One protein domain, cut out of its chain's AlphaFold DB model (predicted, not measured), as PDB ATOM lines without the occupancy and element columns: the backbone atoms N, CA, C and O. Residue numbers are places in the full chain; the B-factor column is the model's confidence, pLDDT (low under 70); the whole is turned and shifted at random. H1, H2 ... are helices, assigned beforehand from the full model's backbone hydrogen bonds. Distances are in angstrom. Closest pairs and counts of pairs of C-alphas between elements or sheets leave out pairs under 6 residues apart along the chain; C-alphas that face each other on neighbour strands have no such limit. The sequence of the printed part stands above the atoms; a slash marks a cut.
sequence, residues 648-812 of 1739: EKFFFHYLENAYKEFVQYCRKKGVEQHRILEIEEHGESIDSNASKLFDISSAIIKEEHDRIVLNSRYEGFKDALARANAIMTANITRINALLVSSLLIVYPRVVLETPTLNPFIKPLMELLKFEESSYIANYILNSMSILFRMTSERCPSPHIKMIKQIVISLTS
ATOM      1  N   GLU A 648     -43.543  59.550 102.441       51.43
ATOM      2  CA  GLU A 648     -43.224  60.731 103.232       51.43
ATOM      3  C   GLU A 648     -43.616  61.988 102.431       51.43
ATOM      4  O   GLU A 648     -44.306  62.844 102.968       51.43
ATOM      5  N   LYS A 649     -43.398  62.024 101.104       49.63
ATOM      6  CA  LYS A 649     -43.757  63.152 100.218       49.63
ATOM      7  C   LYS A 649     -45.226  63.634 100.265       49.63
ATOM      8  O   LYS A 649     -45.457  64.835 100.126       49.63
ATOM      9  N   PHE A 650     -46.220  62.763 100.477       52.64
ATOM     10  CA  PHE A 650     -47.639  63.178 100.529       52.64
ATOM     11  C   PHE A 650     -47.976  63.876 101.851       52.64
ATOM     12  O   PHE A 650     -48.556  64.969 101.871       52.64
ATOM     13  N   PHE A 651     -47.556  63.270 102.962       61.01
ATOM     14  CA  PHE A 651     -47.661  63.888 104.281       61.01
ATOM     15  C   PHE A 651     -46.773  65.125 104.378       61.01
ATOM     16  O   PHE A 651     -47.181  66.108 104.989       61.01
ATOM     17  N   PHE A 652     -45.640  65.132 103.674       56.73
ATOM     18  CA  PHE A 652     -44.758  66.279 103.523       56.73
ATOM     19  C   PHE A 652     -45.508  67.494 103.009       56.73
ATOM     20  O   PHE A 652     -45.229  68.536 103.542       56.73
ATOM     21  N   HIS A 653     -46.478  67.434 102.087       62.12
ATOM     22  CA  HIS A 653     -47.142  68.675 101.644       62.12
ATOM     23  C   HIS A 653     -48.130  69.242 102.690       62.12
ATOM     24  O   HIS A 653     -48.274  70.457 102.829       62.12
ATOM     25  N   TYR A 654     -48.812  68.376 103.457       64.72
ATOM     26  CA  TYR A 654     -49.615  68.806 104.619       64.72
ATOM     27  C   TYR A 654     -48.716  69.406 105.708       64.72
ATOM     28  O   TYR A 654     -48.998  70.484 106.230       64.72
ATOM     29  N   LEU A 655     -47.590  68.743 105.975       73.57
ATOM     30  CA  LEU A 655     -46.574  69.194 106.918       73.57
ATOM     31  C   LEU A 655     -45.804  70.409 106.411       73.57
ATOM     32  O   LEU A 655     -45.404  71.222 107.221       73.57
ATOM     33  N   GLU A 656     -45.639  70.578 105.104       73.08
ATOM     34  CA  GLU A 656     -44.901  71.663 104.463       73.08
ATOM     35  C   GLU A 656     -45.691  72.953 104.579       73.08
ATOM     36  O   GLU A 656     -45.083  73.987 104.789       73.08
ATOM     37  N   ASN A 657     -47.024  72.923 104.514       76.40
ATOM     38  CA  ASN A 657     -47.821  74.119 104.791       76.40
ATOM     39  C   ASN A 657     -47.719  74.532 106.265       76.40
ATOM     40  O   ASN A 657     -47.440  75.697 106.538       76.40
ATOM     41  N   ALA A 658     -47.861  73.588 107.203       79.55
ATOM     42  CA  ALA A 658     -47.692  73.865 108.634       79.55
ATOM     43  C   ALA A 658     -46.256  74.326 108.964       79.55
ATOM     44  O   ALA A 658     -46.052  75.296 109.689       79.55
ATOM     45  N   TYR A 659     -45.258  73.674 108.366       85.75
ATOM     46  CA  TYR A 659     -43.843  74.002 108.489       85.75
ATOM     47  C   TYR A 659     -43.532  75.355 107.851       85.75
ATOM     48  O   TYR A 659     -42.910  76.183 108.496       85.75
ATOM     49  N   LYS A 660     -44.017  75.653 106.640       85.62
ATOM     50  CA  LYS A 660     -43.864  76.966 105.991       85.62
ATOM     51  C   LYS A 660     -44.515  78.062 106.812       85.62
ATOM     52  O   LYS A 660     -43.933  79.135 106.922       85.62
ATOM     53  N   GLU A 661     -45.689  77.826 107.390       84.77
ATOM     54  CA  GLU A 661     -46.333  78.806 108.262       84.77
ATOM     55  C   GLU A 661     -45.501  79.053 109.533       84.77
ATOM     56  O   GLU A 661     -45.299  80.203 109.938       84.77
ATOM     57  N   PHE A 662     -44.948  77.989 110.121       89.23
ATOM     58  CA  PHE A 662     -44.033  78.068 111.258       89.23
ATOM     59  C   PHE A 662     -42.726  78.804 110.901       89.23
ATOM     60  O   PHE A 662     -42.338  79.748 111.591       89.23
ATOM     61  N   VAL A 663     -42.095  78.466 109.775       87.43
ATOM     62  CA  VAL A 663     -40.881  79.108 109.240       87.43
ATOM     63  C   VAL A 663     -41.138  80.577 108.907       87.43
ATOM     64  O   VAL A 663     -40.325  81.436 109.243       87.43
ATOM     65  N   GLN A 664     -42.280  80.911 108.296       86.67
ATOM     66  CA  GLN A 664     -42.666  82.296 108.009       86.67
ATOM     67  C   GLN A 664     -42.827  83.115 109.291       86.67
ATOM     68  O   GLN A 664     -42.450  84.290 109.315       86.67
ATOM     69  N   TYR A 665     -43.359  82.514 110.358       87.04
ATOM     70  CA  TYR A 665     -43.425  83.163 111.664       87.04
ATOM     71  C   TYR A 665     -42.024  83.384 112.256       87.04
ATOM     72  O   TYR A 665     -41.709  84.508 112.650       87.04
ATOM     73  N   CYS A 666     -41.155  82.368 112.220       86.70
ATOM     74  CA  CYS A 666     -39.759  82.475 112.662       86.70
ATOM     75  C   CYS A 666     -39.004  83.579 111.892       86.70
ATOM     76  O   CYS A 666     -38.334  84.426 112.487       86.70
ATOM     77  N   ARG A 667     -39.203  83.662 110.570       85.09
ATOM     78  CA  ARG A 667     -38.646  84.721 109.715       85.09
ATOM     79  C   ARG A 667     -39.161  86.108 110.106       85.09
ATOM     80  O   ARG A 667     -38.376  87.047 110.200       85.09
ATOM     81  N   LYS A 668     -40.468  86.255 110.366       83.99
ATOM     82  CA  LYS A 668     -41.062  87.530 110.815       83.99
ATOM     83  C   LYS A 668     -40.525  87.993 112.173       83.99
ATOM     84  O   LYS A 668     -40.515  89.193 112.422       83.99
ATOM     85  N   LYS A 669     -40.080  87.073 113.035       82.09
ATOM     86  CA  LYS A 669     -39.526  87.371 114.367       82.09
ATOM     87  C   LYS A 669     -38.002  87.534 114.403       82.09
ATOM     88  O   LYS A 669     -37.445  87.695 115.482       82.09
ATOM     89  N   GLY A 670     -37.341  87.581 113.243       77.07
ATOM     90  CA  GLY A 670     -35.938  87.994 113.131       77.07
ATOM     91  C   GLY A 670     -34.937  86.871 112.857       77.07
ATOM     92  O   GLY A 670     -33.737  87.130 112.899       77.07
ATOM     93  N   VAL A 671     -35.383  85.648 112.547       79.71
ATOM     94  CA  VAL A 671     -34.469  84.606 112.050       79.71
ATOM     95  C   VAL A 671     -34.022  84.967 110.629       79.71
ATOM     96  O   VAL A 671     -34.844  85.085 109.718       79.71
ATOM     97  N   GLU A 672     -32.716  85.155 110.440       80.21
ATOM     98  CA  GLU A 672     -32.140  85.500 109.140       80.21
ATOM     99  C   GLU A 672     -32.354  84.386 108.104       80.21
ATOM    100  O   GLU A 672     -32.176  83.202 108.394       80.21
ATOM    101  N   GLN A 673     -32.680  84.770 106.864       79.85
ATOM    102  CA  GLN A 673     -32.971  83.831 105.772       79.85
ATOM    103  C   GLN A 673     -31.810  82.857 105.500       79.85
ATOM    104  O   GLN A 673     -32.065  81.713 105.139       79.85
ATOM    105  N   HIS A 674     -30.558  83.289 105.698       81.31
ATOM    106  CA  HIS A 674     -29.383  82.435 105.505       81.31
ATOM    107  C   HIS A 674     -29.366  81.254 106.489       81.31
ATOM    108  O   HIS A 674     -29.114  80.131 106.075       81.31
ATOM    109  N   ARG A 675     -29.737  81.474 107.761       79.26
ATOM    110  CA  ARG A 675     -29.796  80.403 108.771       79.26
ATOM    111  C   ARG A 675     -30.906  79.407 108.494       79.26
ATOM    112  O   ARG A 675     -30.740  78.224 108.753       79.26
ATOM    113  N   ILE A 676     -32.044  79.888 107.993       80.45
ATOM    114  CA  ILE A 676     -33.154  79.012 107.596       80.45
ATOM    115  C   ILE A 676     -32.687  78.091 106.464       80.45
ATOM    116  O   ILE A 676     -32.869  76.884 106.564       80.45
ATOM    117  N   LEU A 677     -32.019  78.650 105.447       79.73
ATOM    118  CA  LEU A 677     -31.459  77.883 104.331       79.73
ATOM    119  C   LEU A 677     -30.392  76.880 104.796       79.73
ATOM    120  O   LEU A 677     -30.438  75.731 104.382       79.73
ATOM    121  N   GLU A 678     -29.492  77.265 105.706       80.08
ATOM    122  CA  GLU A 678     -28.495  76.345 106.277       80.08
ATOM    123  C   GLU A 678     -29.146  75.163 107.016       80.08
ATOM    124  O   GLU A 678     -28.738  74.016 106.834       80.08
ATOM    125  N   ILE A 679     -30.180  75.422 107.827       80.21
ATOM    126  CA  ILE A 679     -30.916  74.372 108.551       80.21
ATOM    127  C   ILE A 679     -31.670  73.465 107.578       80.21
ATOM    128  O   ILE A 679     -31.699  72.253 107.777       80.21
ATOM    129  N   GLU A 680     -32.267  74.030 106.530       78.51
ATOM    130  CA  GLU A 680     -32.985  73.267 105.510       78.51
ATOM    131  C   GLU A 680     -32.043  72.422 104.642       78.51
ATOM    132  O   GLU A 680     -32.381  71.282 104.331       78.51
ATOM    133  N   GLU A 681     -30.850  72.921 104.307       74.27
ATOM    134  CA  GLU A 681     -29.849  72.188 103.520       74.27
ATOM    135  C   GLU A 681     -29.149  71.078 104.320       74.27
ATOM    136  O   GLU A 681     -28.794  70.048 103.750       74.27
ATOM    137  N   HIS A 682     -28.934  71.275 105.626       68.79
ATOM    138  CA  HIS A 682     -28.202  70.335 106.495       68.79
ATOM    139  C   HIS A 682     -29.125  69.494 107.398       68.79
ATOM    140  O   HIS A 682     -28.661  68.770 108.282       68.79
ATOM    141  N   GLY A 683     -30.438  69.629 107.234       61.49
ATOM    142  CA  GLY A 683     -31.445  68.972 108.058       61.49
ATOM    143  C   GLY A 683     -31.672  67.504 107.709       61.49
ATOM    144  O   GLY A 683     -31.853  67.169 106.544       61.49
ATOM    145  N   GLU A 684     -31.738  66.630 108.719       64.91
ATOM    146  CA  GLU A 684     -32.084  65.210 108.532       64.91
ATOM    147  C   GLU A 684     -33.599  64.998 108.346       64.91
ATOM    148  O   GLU A 684     -34.017  64.154 107.557       64.91
ATOM    149  N   SER A 685     -34.439  65.762 109.058       72.87
ATOM    150  CA  SER A 685     -35.905  65.648 109.020       72.87
ATOM    151  C   SER A 685     -36.593  66.993 109.293       72.87
ATOM    152  O   SER A 685     -36.034  67.857 109.973       72.87
ATOM    153  N   ILE A 686     -37.833  67.173 108.807       77.94
ATOM    154  CA  ILE A 686     -38.634  68.392 109.066       77.94
ATOM    155  C   ILE A 686     -38.784  68.633 110.577       77.94
ATOM    156  O   ILE A 686     -38.713  69.773 111.027       77.94
ATOM    157  N   ASP A 687     -38.930  67.569 111.369       78.59
ATOM    158  CA  ASP A 687     -39.030  67.650 112.831       78.59
ATOM    159  C   ASP A 687     -37.749  68.207 113.477       78.59
ATOM    160  O   ASP A 687     -37.797  69.128 114.300       78.59
ATOM    161  N   SER A 688     -36.575  67.727 113.039       83.11
ATOM    162  CA  SER A 688     -35.293  68.270 113.504       83.11
ATOM    163  C   SER A 688     -35.131  69.739 113.116       83.11
ATOM    164  O   SER A 688     -34.637  70.530 113.924       83.11
ATOM    165  N   ASN A 689     -35.564  70.117 111.914       84.58
ATOM    166  CA  ASN A 689     -35.453  71.488 111.422       84.58
ATOM    167  C   ASN A 689     -36.382  72.435 112.180       84.58
ATOM    168  O   ASN A 689     -35.945  73.496 112.625       84.58
ATOM    169  N   ALA A 690     -37.636  72.034 112.399       85.46
ATOM    170  CA  ALA A 690     -38.598  72.800 113.183       85.46
ATOM    171  C   ALA A 690     -38.128  72.975 114.634       85.46
ATOM    172  O   ALA A 690     -38.221  74.074 115.172       85.46
ATOM    173  N   SER A 691     -37.564  71.929 115.242       87.53
ATOM    174  CA  SER A 691     -37.017  71.991 116.604       87.53
ATOM    175  C   SER A 691     -35.818  72.943 116.700       87.53
ATOM    176  O   SER A 691     -35.800  73.822 117.556       87.53
ATOM    177  N   LYS A 692     -34.870  72.878 115.751       86.13
ATOM    178  CA  LYS A 692     -33.745  73.830 115.681       86.13
ATOM    179  C   LYS A 692     -34.218  75.275 115.469       86.13
ATOM    180  O   LYS A 692     -33.697  76.197 116.094       86.13
ATOM    181  N   LEU A 693     -35.208  75.493 114.599       87.27
ATOM    182  CA  LEU A 693     -35.784  76.820 114.349       87.27
ATOM    183  C   LEU A 693     -36.546  77.368 115.559       87.27
ATOM    184  O   LEU A 693     -36.490  78.574 115.817       87.27
ATOM    185  N   PHE A 694     -37.229  76.497 116.302       88.90
ATOM    186  CA  PHE A 694     -37.879  76.837 117.561       88.90
ATOM    187  C   PHE A 694     -36.853  77.314 118.592       88.90
ATOM    188  O   PHE A 694     -37.018  78.404 119.142       88.90
ATOM    189  N   ASP A 695     -35.757  76.573 118.775       87.45
ATOM    190  CA  ASP A 695     -34.691  76.931 119.716       87.45
ATOM    191  C   ASP A 695     -34.061  78.293 119.370       87.45
ATOM    192  O   ASP A 695     -33.885  79.152 120.240       87.45
ATOM    193  N   ILE A 696     -33.792  78.541 118.083       86.34
ATOM    194  CA  ILE A 696     -33.242  79.820 117.605       86.34
ATOM    195  C   ILE A 696     -34.239  80.966 117.814       86.34
ATOM    196  O   ILE A 696     -33.859  82.036 118.289       86.34
ATOM    197  N   SER A 697     -35.514  80.762 117.480       85.93
ATOM    198  CA  SER A 697     -36.548  81.798 117.615       85.93
ATOM    199  C   SER A 697     -36.841  82.120 119.081       85.93
ATOM    200  O   SER A 697     -37.005  83.288 119.436       85.93
ATOM    201  N   SER A 698     -36.832  81.109 119.953       85.13
ATOM    202  CA  SER A 698     -37.000  81.255 121.403       85.13
ATOM    203  C   SER A 698     -35.875  82.089 122.035       85.13
ATOM    204  O   SER A 698     -36.117  82.883 122.950       85.13
ATOM    205  N   ALA A 699     -34.654  81.989 121.489       84.47
ATOM    206  CA  ALA A 699     -33.516  82.806 121.904       84.47
ATOM    207  C   ALA A 699     -33.603  84.277 121.441       84.47
ATOM    208  O   ALA A 699     -33.068  85.157 122.118       84.47
ATOM    209  N   ILE A 700     -34.272  84.566 120.316       82.97
ATOM    210  CA  ILE A 700     -34.417  85.930 119.767       82.97
ATOM    211  C   ILE A 700     -35.571  86.692 120.443       82.97
ATOM    212  O   ILE A 700     -35.464  87.896 120.694       82.97
ATOM    213  N   ILE A 701     -36.673  86.005 120.754       80.33
ATOM    214  CA  ILE A 701     -37.896  86.620 121.285       80.33
ATOM    215  C   ILE A 701     -37.753  86.940 122.782       80.33
ATOM    216  O   ILE A 701     -37.601  86.047 123.622       80.33
ATOM    217  N   LYS A 702     -37.864  88.234 123.117       77.96
ATOM    218  CA  LYS A 702     -37.845  88.745 124.500       77.96
ATOM    219  C   LYS A 702     -39.235  88.890 125.126       77.96
ATOM    220  O   LYS A 702     -39.345  88.783 126.343       77.96
ATOM    221  N   GLU A 703     -40.272  89.146 124.328       81.12
ATOM    222  CA  GLU A 703     -41.632  89.370 124.832       81.12
ATOM    223  C   GLU A 703     -42.355  88.054 125.150       81.12
ATOM    224  O   GLU A 703     -42.351  87.111 124.358       81.12
ATOM    225  N   GLU A 704     -43.010  87.993 126.311       81.48
ATOM    226  CA  GLU A 704     -43.674  86.781 126.809       81.48
ATOM    227  C   GLU A 704     -44.882  86.373 125.953       81.48
ATOM    228  O   GLU A 704     -45.052  85.195 125.641       81.48
ATOM    229  N   HIS A 705     -45.655  87.351 125.468       82.75
ATOM    230  CA  HIS A 705     -46.764  87.116 124.539       82.75
ATOM    231  C   HIS A 705     -46.296  86.402 123.259       82.75
ATOM    232  O   HIS A 705     -46.909  85.435 122.811       82.75
ATOM    233  N   ASP A 706     -45.172  86.832 122.686       83.90
ATOM    234  CA  ASP A 706     -44.618  86.226 121.477       83.90
ATOM    235  C   ASP A 706     -44.057  84.818 121.722       83.90
ATOM    236  O   ASP A 706     -44.159  83.964 120.841       83.90
ATOM    237  N   ARG A 707     -43.513  84.538 122.918       83.10
ATOM    238  CA  ARG A 707     -43.109  83.175 123.306       83.10
ATOM    239  C   ARG A 707     -44.303  82.232 123.401       83.10
ATOM    240  O   ARG A 707     -44.211  81.102 122.930       83.10
ATOM    241  N   ILE A 708     -45.430  82.694 123.948       84.34
ATOM    242  CA  ILE A 708     -46.673  81.908 124.005       84.34
ATOM    243  C   ILE A 708     -47.170  81.595 122.587       84.34
ATOM    244  O   ILE A 708     -47.531  80.454 122.301       84.34
ATOM    245  N   VAL A 709     -47.130  82.571 121.673       87.48
ATOM    246  CA  VAL A 709     -47.524  82.361 120.269       87.48
ATOM    247  C   VAL A 709     -46.553  81.425 119.538       87.48
ATOM    248  O   VAL A 709     -47.007  80.570 118.777       87.48
ATOM    249  N   LEU A 710     -45.238  81.542 119.767       88.18
ATOM    250  CA  LEU A 710     -44.241  80.624 119.207       88.18
ATOM    251  C   LEU A 710     -44.492  79.185 119.678       88.18
ATOM    252  O   LEU A 710     -44.549  78.286 118.840       88.18
ATOM    253  N   ASN A 711     -44.702  78.983 120.985       88.22
ATOM    254  CA  ASN A 711     -45.049  77.681 121.558       88.22
ATOM    255  C   ASN A 711     -46.339  77.144 120.942       88.22
ATOM    256  O   ASN A 711     -46.356  76.021 120.460       88.22
ATOM    257  N   SER A 712     -47.396  77.957 120.872       88.13
ATOM    258  CA  SER A 712     -48.670  77.551 120.274       88.13
ATOM    259  C   SER A 712     -48.524  77.121 118.808       88.13
ATOM    260  O   SER A 712     -49.101  76.112 118.409       88.13
ATOM    261  N   ARG A 713     -47.722  77.833 118.002       88.04
ATOM    262  CA  ARG A 713     -47.466  77.467 116.597       88.04
ATOM    263  C   ARG A 713     -46.594  76.217 116.461       88.04
ATOM    264  O   ARG A 713     -46.840  75.415 115.564       88.04
ATOM    265  N   TYR A 714     -45.592  76.052 117.323       89.92
ATOM    266  CA  TYR A 714     -44.737  74.865 117.335       89.92
ATOM    267  C   TYR A 714     -45.502  73.616 117.792       89.92
ATOM    268  O   TYR A 714     -45.404  72.580 117.139       89.92
ATOM    269  N   GLU A 715     -46.334  73.728 118.831       87.67
ATOM    270  CA  GLU A 715     -47.266  72.670 119.244       87.67
ATOM    271  C   GLU A 715     -48.271  72.364 118.127       87.67
ATOM    272  O   GLU A 715     -48.469  71.205 117.782       87.67
ATOM    273  N   GLY A 716     -48.808  73.382 117.441       85.63
ATOM    274  CA  GLY A 716     -49.658  73.183 116.262       85.63
ATOM    275  C   GLY A 716     -48.968  72.415 115.121       85.63
ATOM    276  O   GLY A 716     -49.598  71.579 114.466       85.63
ATOM    277  N   PHE A 717     -47.668  72.650 114.901       87.48
ATOM    278  CA  PHE A 717     -46.848  71.877 113.962       87.48
ATOM    279  C   PHE A 717     -46.605  70.440 114.455       87.48
ATOM    280  O   PHE A 717     -46.785  69.499 113.677       87.48
ATOM    281  N   LYS A 718     -46.257  70.244 115.734       86.24
ATOM    282  CA  LYS A 718     -46.082  68.911 116.338       86.24
ATOM    283  C   LYS A 718     -47.358  68.080 116.289       86.24
ATOM    284  O   LYS A 718     -47.298  66.904 115.940       86.24
ATOM    285  N   ASP A 719     -48.505  68.693 116.546       82.52
ATOM    286  CA  ASP A 719     -49.816  68.064 116.422       82.52
ATOM    287  C   ASP A 719     -50.096  67.633 114.976       82.52
ATOM    288  O   ASP A 719     -50.589  66.530 114.731       82.52
ATOM    289  N   ALA A 720     -49.760  68.476 113.994       79.94
ATOM    290  CA  ALA A 720     -49.878  68.124 112.580       79.94
ATOM    291  C   ALA A 720     -48.956  66.949 112.199       79.94
ATOM    292  O   ALA A 720     -49.395  66.042 111.486       79.94
ATOM    293  N   LEU A 721     -47.722  66.927 112.716       83.10
ATOM    294  CA  LEU A 721     -46.755  65.838 112.538       83.10
ATOM    295  C   LEU A 721     -47.230  64.530 113.177       83.10
ATOM    296  O   LEU A 721     -47.197  63.480 112.532       83.10
ATOM    297  N   ALA A 722     -47.731  64.587 114.409       80.80
ATOM    298  CA  ALA A 722     -48.282  63.436 115.110       80.80
ATOM    299  C   ALA A 722     -49.496  62.854 114.368       80.80
ATOM    300  O   ALA A 722     -49.561  61.640 114.167       80.80
ATOM    301  N   ARG A 723     -50.415  63.706 113.880       75.75
ATOM    302  CA  ARG A 723     -51.557  63.277 113.049       75.75
ATOM    303  C   ARG A 723     -51.103  62.603 111.755       75.75
ATOM    304  O   ARG A 723     -51.604  61.531 111.422       75.75
ATOM    305  N   ALA A 724     -50.143  63.194 111.046       76.12
ATOM    306  CA  ALA A 724     -49.596  62.623 109.816       76.12
ATOM    307  C   ALA A 724     -48.978  61.233 110.054       76.12
ATOM    308  O   ALA A 724     -49.323  60.269 109.367       76.12
ATOM    309  N   ASN A 725     -48.140  61.106 111.087       79.51
ATOM    310  CA  ASN A 725     -47.520  59.837 111.469       79.51
ATOM    311  C   ASN A 725     -48.551  58.788 111.908       79.51
ATOM    312  O   ASN A 725     -48.409  57.611 111.567       79.51
ATOM    313  N   ALA A 726     -49.612  59.193 112.613       78.70
ATOM    314  CA  ALA A 726     -50.699  58.302 113.010       78.70
ATOM    315  C   ALA A 726     -51.462  57.750 111.793       78.70
ATOM    316  O   ALA A 726     -51.656  56.538 111.701       78.70
ATOM    317  N   ILE A 727     -51.822  58.598 110.819       77.05
ATOM    318  CA  ILE A 727     -52.511  58.168 109.586       77.05
ATOM    319  C   ILE A 727     -51.609  57.239 108.762       77.05
ATOM    320  O   ILE A 727     -52.073  56.215 108.253       77.05
ATOM    321  N   MET A 728     -50.318  57.566 108.637       79.20
ATOM    322  CA  MET A 728     -49.357  56.719 107.930       79.20
ATOM    323  C   MET A 728     -49.244  55.345 108.597       79.20
ATOM    324  O   MET A 728     -49.396  54.323 107.930       79.20
ATOM    325  N   THR A 729     -49.059  55.317 109.918       82.71
ATOM    326  CA  THR A 729     -48.977  54.075 110.696       82.71
ATOM    327  C   THR A 729     -50.260  53.256 110.556       82.71
ATOM    328  O   THR A 729     -50.191  52.061 110.270       82.71
ATOM    329  N   ALA A 730     -51.433  53.891 110.645       82.94
ATOM    330  CA  ALA A 730     -52.721  53.237 110.430       82.94
ATOM    331  C   ALA A 730     -52.805  52.601 109.031       82.94
ATOM    332  O   ALA A 730     -53.111  51.417 108.908       82.94
ATOM    333  N   ASN A 731     -52.439  53.322 107.969       85.21
ATOM    334  CA  ASN A 731     -52.462  52.779 106.607       85.21
ATOM    335  C   ASN A 731     -51.463  51.630 106.401       85.21
ATOM    336  O   ASN A 731     -51.800  50.651 105.736       85.21
ATOM    337  N   ILE A 732     -50.275  51.689 107.011       86.21
ATOM    338  CA  ILE A 732     -49.310  50.579 106.987       86.21
ATOM    339  C   ILE A 732     -49.890  49.351 107.700       86.21
ATOM    340  O   ILE A 732     -49.836  48.244 107.158       86.21
ATOM    341  N   THR A 733     -50.488  49.530 108.884       88.47
ATOM    342  CA  THR A 733     -51.129  48.422 109.613       88.47
ATOM    343  C   THR A 733     -52.290  47.817 108.821       88.47
ATOM    344  O   THR A 733     -52.373  46.594 108.731       88.47
ATOM    345  N   ARG A 734     -53.111  48.640 108.150       90.24
ATOM    346  CA  ARG A 734     -54.191  48.200 107.250       90.24
ATOM    347  C   ARG A 734     -53.664  47.388 106.073       90.24
ATOM    348  O   ARG A 734     -54.198  46.319 105.812       90.24
ATOM    349  N   ILE A 735     -52.611  47.850 105.389       90.15
ATOM    350  CA  ILE A 735     -51.987  47.117 104.272       90.15
ATOM    351  C   ILE A 735     -51.506  45.746 104.743       90.15
ATOM    352  O   ILE A 735     -51.872  44.728 104.160       90.15
ATOM    353  N   ASN A 736     -50.722  45.707 105.823       90.24
ATOM    354  CA  ASN A 736     -50.171  44.455 106.337       90.24
ATOM    355  C   ASN A 736     -51.282  43.497 106.788       90.24
ATOM    356  O   ASN A 736     -51.230  42.310 106.475       90.24
ATOM    357  N   ALA A 737     -52.309  44.010 107.471       91.56
ATOM    358  CA  ALA A 737     -53.461  43.221 107.883       91.56
ATOM    359  C   ALA A 737     -54.249  42.689 106.674       91.56
ATOM    360  O   ALA A 737     -54.530  41.498 106.632       91.56
ATOM    361  N   LEU A 738     -54.527  43.511 105.656       92.11
ATOM    362  CA  LEU A 738     -55.213  43.093 104.424       92.11
ATOM    363  C   LEU A 738     -54.448  42.002 103.669       92.11
ATOM    364  O   LEU A 738     -55.061  41.042 103.203       92.11
ATOM    365  N   LEU A 739     -53.122  42.121 103.553       91.33
ATOM    366  CA  LEU A 739     -52.285  41.117 102.892       91.33
ATOM    367  C   LEU A 739     -52.296  39.785 103.651       91.33
ATOM    368  O   LEU A 739     -52.463  38.730 103.034       91.33
ATOM    369  N   VAL A 740     -52.190  39.827 104.984       91.03
ATOM    370  CA  VAL A 740     -52.305  38.633 105.835       91.03
ATOM    371  C   VAL A 740     -53.693  38.009 105.709       91.03
ATOM    372  O   VAL A 740     -53.792  36.810 105.456       91.03
ATOM    373  N   SER A 741     -54.761  38.800 105.826       91.25
ATOM    374  CA  SER A 741     -56.137  38.316 105.693       91.25
ATOM    375  C   SER A 741     -56.388  37.694 104.318       91.25
ATOM    376  O   SER A 741     -56.988  36.628 104.228       91.25
ATOM    377  N   SER A 742     -55.869  38.306 103.247       90.57
ATOM    378  CA  SER A 742     -55.957  37.772 101.881       90.57
ATOM    379  C   SER A 742     -55.295  36.398 101.768       90.57
ATOM    380  O   SER A 742     -55.864  35.472 101.191       90.57
ATOM    381  N   LEU A 743     -54.105  36.244 102.354       89.70
ATOM    382  CA  LEU A 743     -53.361  34.987 102.331       89.70
ATOM    383  C   LEU A 743     -54.055  33.892 103.155       89.70
ATOM    384  O   LEU A 743     -54.116  32.748 102.711       89.70
ATOM    385  N   LEU A 744     -54.624  34.249 104.314       88.03
ATOM    386  CA  LEU A 744     -55.399  33.335 105.160       88.03
ATOM    387  C   LEU A 744     -56.659  32.819 104.463       88.03
ATOM    388  O   LEU A 744     -57.010  31.660 104.643       88.03
ATOM    389  N   ILE A 745     -57.321  33.652 103.663       86.42
ATOM    390  CA  ILE A 745     -58.537  33.264 102.945       86.42
ATOM    391  C   ILE A 745     -58.241  32.254 101.827       86.42
ATOM    392  O   ILE A 745     -59.000  31.307 101.645       86.42
ATOM    393  N   VAL A 746     -57.150  32.425 101.074       84.86
ATOM    394  CA  VAL A 746     -56.884  31.592  99.881       84.86
ATOM    395  C   VAL A 746     -56.002  30.392 100.172       84.86
ATOM    396  O   VAL A 746     -56.266  29.297  99.682       84.86
ATOM    397  N   TYR A 747     -54.953  30.580 100.970       82.97
ATOM    398  CA  TYR A 747     -54.012  29.518 101.298       82.97
ATOM    399  C   TYR A 747     -53.767  29.461 102.813       82.97
ATOM    400  O   TYR A 747     -52.664  29.710 103.295       82.97
ATOM    401  N   PRO A 748     -54.787  29.095 103.612       79.78
ATOM    402  CA  PRO A 748     -54.654  29.066 105.066       79.78
ATOM    403  C   PRO A 748     -53.562  28.101 105.567       79.78
ATOM    404  O   PRO A 748     -52.988  28.323 106.633       79.78
ATOM    405  N   ARG A 749     -53.200  27.076 104.776       81.14
ATOM    406  CA  ARG A 749     -52.103  26.143 105.088       81.14
ATOM    407  C   ARG A 749     -50.715  26.798 105.154       81.14
ATOM    408  O   ARG A 749     -49.850  26.228 105.813       81.14
ATOM    409  N   VAL A 750     -50.505  28.011 104.616       80.22
ATOM    410  CA  VAL A 750     -49.237  28.763 104.809       80.22
ATOM    411  C   VAL A 750     -48.884  28.895 106.289       80.22
ATOM    412  O   VAL A 750     -47.712  28.858 106.678       80.22
ATOM    413  N   VAL A 751     -49.903  29.034 107.138       77.38
ATOM    414  CA  VAL A 751     -49.735  29.150 108.588       77.38
ATOM    415  C   VAL A 751     -49.073  27.900 109.169       77.38
ATOM    416  O   VAL A 751     -48.314  28.020 110.125       77.38
ATOM    417  N   LEU A 752     -49.315  26.716 108.597       77.74
ATOM    418  CA  LEU A 752     -48.722  25.448 109.030       77.74
ATOM    419  C   LEU A 752     -47.292  25.252 108.506       77.74
ATOM    420  O   LEU A 752     -46.489  24.608 109.179       77.74
ATOM    421  N   GLU A 753     -46.960  25.837 107.355       77.58
ATOM    422  CA  GLU A 753     -45.670  25.659 106.667       77.58
ATOM    423  C   GLU A 753     -44.595  26.660 107.120       77.58
ATOM    424  O   GLU A 753     -43.399  26.381 107.047       77.58
ATOM    425  N   THR A 754     -44.994  27.831 107.618       78.26
ATOM    426  CA  THR A 754     -44.056  28.903 107.991       78.26
ATOM    427  C   THR A 754     -43.424  28.685 109.372       78.26
ATOM    428  O   THR A 754     -44.130  28.356 110.330       78.26
ATOM    429  N   PRO A 755     -42.104  28.902 109.543       77.56
ATOM    430  CA  PRO A 755     -41.413  28.612 110.803       77.56
ATOM    431  C   PRO A 755     -41.823  29.550 111.947       77.56
ATOM    432  O   PRO A 755     -41.792  29.156 113.109       77.56
ATOM    433  N   THR A 756     -42.224  30.789 111.639       83.00
ATOM    434  CA  THR A 756     -42.661  31.771 112.638       83.00
ATOM    435  C   THR A 756     -44.051  32.304 112.303       83.00
ATOM    436  O   THR A 756     -44.340  32.641 111.159       83.00
ATOM    437  N   LEU A 757     -44.921  32.388 113.314       83.74
ATOM    438  CA  LEU A 757     -46.299  32.884 113.172       83.74
ATOM    439  C   LEU A 757     -46.427  34.399 113.374       83.74
ATOM    440  O   LEU A 757     -47.468  34.977 113.063       83.74
ATOM    441  N   ASN A 758     -45.383  35.051 113.896       85.14
ATOM    442  CA  ASN A 758     -45.386  36.485 114.196       85.14
ATOM    443  C   ASN A 758     -45.775  37.370 112.996       85.14
ATOM    444  O   ASN A 758     -46.567  38.287 113.219       85.14
ATOM    445  N   PRO A 759     -45.316  37.105 111.753       84.22
ATOM    446  CA  PRO A 759     -45.720  37.896 110.586       84.22
ATOM    447  C   PRO A 759     -47.225  37.853 110.284       84.22
ATOM    448  O   PRO A 759     -47.751  38.785 109.692       84.22
ATOM    449  N   PHE A 760     -47.930  36.805 110.724       86.68
ATOM    450  CA  PHE A 760     -49.373  36.636 110.520       86.68
ATOM    451  C   PHE A 760     -50.181  37.185 111.703       86.68
ATOM    452  O   PHE A 760     -51.183  37.870 111.525       86.68
ATOM    453  N   ILE A 761     -49.740  36.916 112.935       87.34
ATOM    454  CA  ILE A 761     -50.483  37.314 114.140       87.34
ATOM    455  C   ILE A 761     -50.330  38.816 114.414       87.34
ATOM    456  O   ILE A 761     -51.312  39.483 114.740       87.34
ATOM    457  N   LYS A 762     -49.112  39.367 114.307       88.43
ATOM    458  CA  LYS A 762     -48.820  40.746 114.732       88.43
ATOM    459  C   LYS A 762     -49.651  41.794 113.973       88.43
ATOM    460  O   LYS A 762     -50.274  42.597 114.668       88.43
ATOM    461  N   PRO A 763     -49.760  41.772 112.627       89.51
ATOM    462  CA  PRO A 763     -50.534  42.779 111.897       89.51
ATOM    463  C   PRO A 763     -52.017  42.808 112.280       89.51
ATOM    464  O   PRO A 763     -52.578  43.875 112.510       89.51
ATOM    465  N   LEU A 764     -52.648  41.637 112.424       91.22
ATOM    466  CA  LEU A 764     -54.057  41.547 112.818       91.22
ATOM    467  C   LEU A 764     -54.277  41.965 114.282       91.22
ATOM    468  O   LEU A 764     -55.285  42.590 114.604       91.22
ATOM    469  N   MET A 765     -53.327  41.670 115.176       88.56
ATOM    470  CA  MET A 765     -53.394  42.106 116.575       88.56
ATOM    471  C   MET A 765     -53.135  43.609 116.751       88.56
ATOM    472  O   MET A 765     -53.685  44.205 117.676       88.56
ATOM    473  N   GLU A 766     -52.304  44.221 115.905       88.88
ATOM    474  CA  GLU A 766     -52.123  45.677 115.852       88.88
ATOM    475  C   GLU A 766     -53.385  46.359 115.321       88.88
ATOM    476  O   GLU A 766     -53.869  47.287 115.967       88.88
ATOM    477  N   LEU A 767     -53.984  45.834 114.245       90.12
ATOM    478  CA  LEU A 767     -55.262  46.327 113.728       90.12
ATOM    479  C   LEU A 767     -56.361  46.265 114.803       90.12
ATOM    480  O   LEU A 767     -57.035  47.257 115.056       90.12
ATOM    481  N   LEU A 768     -56.482  45.140 115.521       89.22
ATOM    482  CA  LEU A 768     -57.431  44.997 116.633       89.22
ATOM    483  C   LEU A 768     -57.238  46.077 117.708       89.22
ATOM    484  O   LEU A 768     -58.218  46.557 118.275       89.22
ATOM    485  N   LYS A 769     -55.989  46.457 118.006       86.21
ATOM    486  CA  LYS A 769     -55.661  47.422 119.065       86.21
ATOM    487  C   LYS A 769     -55.831  48.881 118.653       86.21
ATOM    488  O   LYS A 769     -56.191  49.672 119.522       86.21
ATOM    489  N   PHE A 770     -55.530  49.225 117.403       85.11
ATOM    490  CA  PHE A 770     -55.336  50.615 116.977       85.11
ATOM    491  C   PHE A 770     -56.312  51.095 115.895       85.11
ATOM    492  O   PHE A 770     -56.383  52.297 115.667       85.11
ATOM    493  N   GLU A 771     -57.067  50.211 115.235       86.83
ATOM    494  CA  GLU A 771     -58.045  50.635 114.226       86.83
ATOM    495  C   GLU A 771     -59.268  51.282 114.887       86.83
ATOM    496  O   GLU A 771     -59.985  50.641 115.658       86.83
ATOM    497  N   GLU A 772     -59.509  52.552 114.564       81.62
ATOM    498  CA  GLU A 772     -60.628  53.341 115.092       81.62
ATOM    499  C   GLU A 772     -61.929  53.096 114.321       81.62
ATOM    500  O   GLU A 772     -63.015  53.159 114.899       81.62
ATOM    501  N   SER A 773     -61.837  52.796 113.019       80.63
ATOM    502  CA  SER A 773     -63.011  52.526 112.193       80.63
ATOM    503  C   SER A 773     -63.528  51.111 112.444       80.63
ATOM    504  O   SER A 773     -62.944  50.129 111.979       80.63
ATOM    505  N   SER A 774     -64.672  51.008 113.124       80.78
ATOM    506  CA  SER A 774     -65.339  49.728 113.384       80.78
ATOM    507  C   SER A 774     -65.652  48.966 112.092       80.78
ATOM    508  O   SER A 774     -65.491  47.752 112.046       80.78
ATOM    509  N   TYR A 775     -66.026  49.660 111.012       79.59
ATOM    510  CA  TYR A 775     -66.320  49.020 109.728       79.59
ATOM    511  C   TYR A 775     -65.077  48.362 109.112       79.59
ATOM    512  O   TYR A 775     -65.122  47.193 108.726       79.59
ATOM    513  N   ILE A 776     -63.954  49.088 109.047       84.57
ATOM    514  CA  ILE A 776     -62.696  48.571 108.485       84.57
ATOM    515  C   ILE A 776     -62.170  47.420 109.350       84.57
ATOM    516  O   ILE A 776     -61.800  46.370 108.817       84.57
ATOM    517  N   ALA A 777     -62.190  47.589 110.676       87.35
ATOM    518  CA  ALA A 777     -61.784  46.553 111.618       87.35
ATOM    519  C   ALA A 777     -62.617  45.279 111.430       87.35
ATOM    520  O   ALA A 777     -62.047  44.209 111.225       87.35
ATOM    521  N   ASN A 778     -63.948  45.392 111.406       85.68
ATOM    522  CA  ASN A 778     -64.845  44.250 111.238       85.68
ATOM    523  C   ASN A 778     -64.597  43.514 109.915       85.68
ATOM    524  O   ASN A 778     -64.566  42.283 109.871       85.68
ATOM    525  N   TYR A 779     -64.373  44.266 108.836       84.61
ATOM    526  CA  TYR A 779     -64.172  43.693 107.512       84.61
ATOM    527  C   TYR A 779     -62.869  42.890 107.407       84.61
ATOM    528  O   TYR A 779     -62.868  41.809 106.822       84.61
ATOM    529  N   ILE A 780     -61.767  43.373 107.994       89.12
ATOM    530  CA  ILE A 780     -60.447  42.719 107.916       89.12
ATOM    531  C   ILE A 780     -60.292  41.619 108.980       89.12
ATOM    532  O   ILE A 780     -59.746  40.545 108.695       89.12
ATOM    533  N   LEU A 781     -60.776  41.869 110.203       89.55
ATOM    534  CA  LEU A 781     -60.638  40.959 111.345       89.55
ATOM    535  C   LEU A 781     -61.524  39.716 111.237       89.55
ATOM    536  O   LEU A 781     -61.279  38.760 111.963       89.55
ATOM    537  N   ASN A 782     -62.482  39.659 110.308       86.00
ATOM    538  CA  ASN A 782     -63.251  38.438 110.040       86.00
ATOM    539  C   ASN A 782     -62.344  37.239 109.676       86.00
ATOM    540  O   ASN A 782     -62.659  36.097 109.983       86.00
ATOM    541  N   SER A 783     -61.166  37.490 109.093       86.09
ATOM    542  CA  SER A 783     -60.161  36.452 108.803       86.09
ATOM    543  C   SER A 783     -59.500  35.835 110.049       86.09
ATOM    544  O   SER A 783     -58.863  34.781 109.944       86.09
ATOM    545  N   MET A 784     -59.653  36.440 111.239       86.99
ATOM    546  CA  MET A 784     -59.081  35.895 112.476       86.99
ATOM    547  C   MET A 784     -59.633  34.511 112.799       86.99
ATOM    548  O   MET A 784     -58.888  33.680 113.311       86.99
ATOM    549  N   SER A 785     -60.895  34.220 112.475       80.50
ATOM    550  CA  SER A 785     -61.479  32.890 112.688       80.50
ATOM    551  C   SER A 785     -60.713  31.790 111.947       80.50
ATOM    552  O   SER A 785     -60.439  30.726 112.508       80.50
ATOM    553  N   ILE A 786     -60.275  32.076 110.718       83.12
ATOM    554  CA  ILE A 786     -59.460  31.171 109.907       83.12
ATOM    555  C   ILE A 786     -58.078  30.998 110.546       83.12
ATOM    556  O   ILE A 786     -57.587  29.872 110.656       83.12
ATOM    557  N   LEU A 787     -57.468  32.086 111.036       85.64
ATOM    558  CA  LEU A 787     -56.191  32.013 111.752       85.64
ATOM    559  C   LEU A 787     -56.303  31.165 113.026       85.64
ATOM    560  O   LEU A 787     -55.426  30.345 113.296       85.64
ATOM    561  N   PHE A 788     -57.383  31.316 113.793       81.45
ATOM    562  CA  PHE A 788     -57.643  30.510 114.987       81.45
ATOM    563  C   PHE A 788     -57.771  29.025 114.654       81.45
ATOM    564  O   PHE A 788     -57.117  28.199 115.291       81.45
ATOM    565  N   ARG A 789     -58.519  28.691 113.599       77.91
ATOM    566  CA  ARG A 789     -58.637  27.312 113.117       77.91
ATOM    567  C   ARG A 789     -57.271  26.724 112.749       77.91
ATOM    568  O   ARG A 789     -56.912  25.669 113.258       77.91
ATOM    569  N   MET A 790     -56.467  27.425 111.951       81.20
ATOM    570  CA  MET A 790     -55.160  26.916 111.501       81.20
ATOM    571  C   MET A 790     -54.115  26.857 112.620       81.20
ATOM    572  O   MET A 790     -53.276  25.962 112.659       81.20
ATOM    573  N   THR A 791     -54.152  27.797 113.565       80.14
ATOM    574  CA  THR A 791     -53.242  27.781 114.720       80.14
ATOM    575  C   THR A 791     -53.606  26.717 115.754       80.14
ATOM    576  O   THR A 791     -52.724  26.317 116.517       80.14
ATOM    577  N   SER A 792     -54.856  26.237 115.771       75.63
ATOM    578  CA  SER A 792     -55.280  25.113 116.618       75.63
ATOM    579  C   SER A 792     -54.628  23.784 116.211       75.63
ATOM    580  O   SER A 792     -54.363  22.950 117.070       75.63
ATOM    581  N   GLU A 793     -54.275  23.628 114.932       77.99
ATOM    582  CA  GLU A 793     -53.618  22.427 114.397       77.99
ATOM    583  C   GLU A 793     -52.096  22.401 114.658       77.99
ATOM    584  O   GLU A 793     -51.450  21.370 114.473       77.99
ATOM    585  N   ARG A 794     -51.487  23.512 115.111       76.11
ATOM    586  CA  ARG A 794     -50.045  23.572 115.418       76.11
ATOM    587  C   ARG A 794     -49.752  23.170 116.860       76.11
ATOM    588  O   ARG A 794     -50.461  23.560 117.778       76.11
ATOM    589  N   CYS A 795     -48.626  22.496 117.075       70.40
ATOM    590  CA  CYS A 795     -48.079  22.210 118.402       70.40
ATOM    591  C   CYS A 795     -46.694  22.869 118.556       70.40
ATOM    592  O   CYS A 795     -45.809  22.561 117.757       70.40
ATOM    593  N   PRO A 796     -46.463  23.747 119.554       73.13
ATOM    594  CA  PRO A 796     -47.421  24.266 120.531       73.13
ATOM    595  C   PRO A 796     -48.396  25.272 119.904       73.13
ATOM    596  O   PRO A 796     -48.016  26.139 119.118       73.13
ATOM    597  N   SER A 797     -49.660  25.185 120.296       73.50
ATOM    598  CA  SER A 797     -50.730  26.007 119.739       73.50
ATOM    599  C   SER A 797     -50.760  27.402 120.398       73.50
ATOM    600  O   SER A 797     -50.952  27.492 121.615       73.50
ATOM    601  N   PRO A 798     -50.625  28.516 119.655       78.05
ATOM    602  CA  PRO A 798     -50.623  29.868 120.226       78.05
ATOM    603  C   PRO A 798     -52.019  30.388 120.614       78.05
ATOM    604  O   PRO A 798     -52.114  31.477 121.187       78.05
ATOM    605  N   HIS A 799     -53.088  29.632 120.330       75.04
ATOM    606  CA  HIS A 799     -54.484  30.043 120.520       75.04
ATOM    607  C   HIS A 799     -54.765  30.598 121.929       75.04
ATOM    608  O   HIS A 799     -55.366  31.660 122.053       75.04
ATOM    609  N   ILE A 800     -54.236  29.962 122.985       76.53
ATOM    610  CA  ILE A 800     -54.406  30.395 124.386       76.53
ATOM    611  C   ILE A 800     -53.878  31.819 124.599       76.53
ATOM    612  O   ILE A 800     -54.535  32.649 125.230       76.53
ATOM    613  N   LYS A 801     -52.693  32.127 124.050       81.74
ATOM    614  CA  LYS A 801     -52.085  33.461 124.163       81.74
ATOM    615  C   LYS A 801     -52.876  34.498 123.368       81.74
ATOM    616  O   LYS A 801     -53.043  35.617 123.847       81.74
ATOM    617  N   MET A 802     -53.383  34.127 122.190       83.97
ATOM    618  CA  MET A 802     -54.208  35.010 121.362       83.97
ATOM    619  C   MET A 802     -55.541  35.337 122.048       83.97
ATOM    620  O   MET A 802     -55.853  36.515 122.201       83.97
ATOM    621  N   ILE A 803     -56.272  34.331 122.547       81.13
ATOM    622  CA  ILE A 803     -57.532  34.534 123.287       81.13
ATOM    623  C   ILE A 803     -57.278  35.379 124.532       81.13
ATOM    624  O   ILE A 803     -57.976  36.366 124.736       81.13
ATOM    625  N   LYS A 804     -56.238  35.072 125.324       82.89
ATOM    626  CA  LYS A 804     -55.873  35.888 126.494       82.89
ATOM    627  C   LYS A 804     -55.657  37.354 126.105       82.89
ATOM    628  O   LYS A 804     -56.156  38.247 126.781       82.89
ATOM    629  N   GLN A 805     -54.960  37.620 125.002       85.75
ATOM    630  CA  GLN A 805     -54.716  38.984 124.539       85.75
ATOM    631  C   GLN A 805     -55.980  39.687 124.015       85.75
ATOM    632  O   GLN A 805     -56.103  40.900 124.199       85.75
ATOM    633  N   ILE A 806     -56.907  38.958 123.385       85.16
ATOM    634  CA  ILE A 806     -58.216  39.478 122.958       85.16
ATOM    635  C   ILE A 806     -59.068  39.815 124.182       85.16
ATOM    636  O   ILE A 806     -59.586  40.923 124.254       85.16
ATOM    637  N   VAL A 807     -59.134  38.927 125.176       83.00
ATOM    638  CA  VAL A 807     -59.855  39.159 126.439       83.00
ATOM    639  C   VAL A 807     -59.260  40.357 127.199       83.00
ATOM    640  O   VAL A 807     -60.007  41.215 127.655       83.00
ATOM    641  N   ILE A 808     -57.930  40.511 127.241       84.21
ATOM    642  CA  ILE A 808     -57.278  41.717 127.794       84.21
ATOM    643  C   ILE A 808     -57.683  42.985 127.023       84.21
ATOM    644  O   ILE A 808     -57.916  44.030 127.623       84.21
ATOM    645  N   SER A 809     -57.748  42.928 125.688       83.11
ATOM    646  CA  SER A 809     -58.173  44.069 124.861       83.11
ATOM    647  C   SER A 809     -59.664  44.383 125.003       83.11
ATOM    648  O   SER A 809     -60.049  45.546 124.933       83.11
ATOM    649  N   LEU A 810     -60.494  43.370 125.246       80.41
ATOM    650  CA  LEU A 810     -61.911  43.531 125.541       80.41
ATOM    651  C   LEU A 810     -62.097  44.328 126.834       80.41
ATOM    652  O   LEU A 810     -62.887  45.273 126.863       80.41
ATOM    653  N   THR A 811     -61.344  43.986 127.880       72.39
ATOM    654  CA  THR A 811     -61.467  44.628 129.189       72.39
ATOM    655  C   THR A 811     -60.617  45.884 129.347       72.39
ATOM    656  O   THR A 811     -60.807  46.581 130.322       72.39
ATOM    657  N   SER A 812     -59.736  46.261 128.411       72.52
ATOM    658  CA  SER A 812     -58.878  47.453 128.576       72.52
ATOM    659  C   SER A 812     -59.625  48.795 128.618       72.52
ATOM    660  O   SER A 812     -59.014  49.828 128.876       72.52
TER     661      SER A 812
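Overview. This is residues 648 to 812 of the 1739 residues of an uncharacterized protein of Dracunculus medinensis (UniProt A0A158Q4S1). One long helix, H4, is the spine of the domain, and a lobe of helices packs at each of its ends. At one end H1 and H3 run alongside H4 as a three-helix bundle, with H2 on H3; at the other end H6, H7 and H8 pack on H4, with small H5 by its last turn and H9 joined on through H8. The printed part has 165 residues with nine named helices, H1 to H9 in chain order, and no named strand: all helix. It is only just extended, close to loose, with a radius of gyration of the C-alphas of 23.2 A, and only just a rod, spanning 68 by 34 by 27 A.

Arrangement. Start at the hub, H4, residues 704 to 746, which touches six other helices. Its residues 713 to 724 touch H1, residues 648 to 668, opposite ways at a shallow tilt of 2 degrees; the closest C-alphas, of Ala 658 and Phe 717, are 5.7 A apart. H3, residues 686 to 700, forms a hairpin with H4, closest at C-alphas Ser 698 and Arg 707, 6.7 A. H2, residues 673 to 681, forms a hairpin with H3, closest at C-alphas Ile 679 and Asn 689, 6.1 A. Further along, residues 730 to 740 of H4 touch H6, residues 758 to 770, at a steep tilt of 47 degrees, with C-alphas Ala 737 and Pro 763 closest at 5.0 A. H7, residues 774 to 781, touches H4 at C-alphas Leu 738 and Ile 780, 6.3 A. H8, residues 784 to 792, touches H4 at C-alphas Leu 744 and Ile 786, 6.6 A. H5, residues 750 to 753, and H4 only just touch, only at the corner, with 3 pairs of C-alphas within 8 A, closest at Leu 744 and Val 750, 7.7 A. H9, residues 799 to 811, is apart from H4. Each O i to N i+4 pair is within hydrogen-bond range in H2, H3, H4, H7, H8 and H9, against 16 of 17 in H1 and 7 of 9 in H6; H5 is too short for such a pair.

Along the chain. Find C-alpha 704 at (-43.674, 86.781, 126.809); from there H4 runs 62.8 A to C-alpha 746 at (-56.884, 31.592, 99.881). H1 begins at C-alpha 648 (-43.224, 60.731, 103.232), has a kink of 46 degrees near residue 655 and measures 27.9 A; H3 measures 21.0 A. H9 measures 18.3 A and ends at C-alpha 811 (-61.467, 44.628, 129.189).

Size, cuts and confidence. Look for the farthest C-alphas at Lys 702 and Glu 793, 68.9 A apart. The printed part has no cut; H8 to H9 is a short link, and the other links are tight. The mean pLDDT of the printed part is 81.7, with residues 648 to 654 and 682 to 684 under 70.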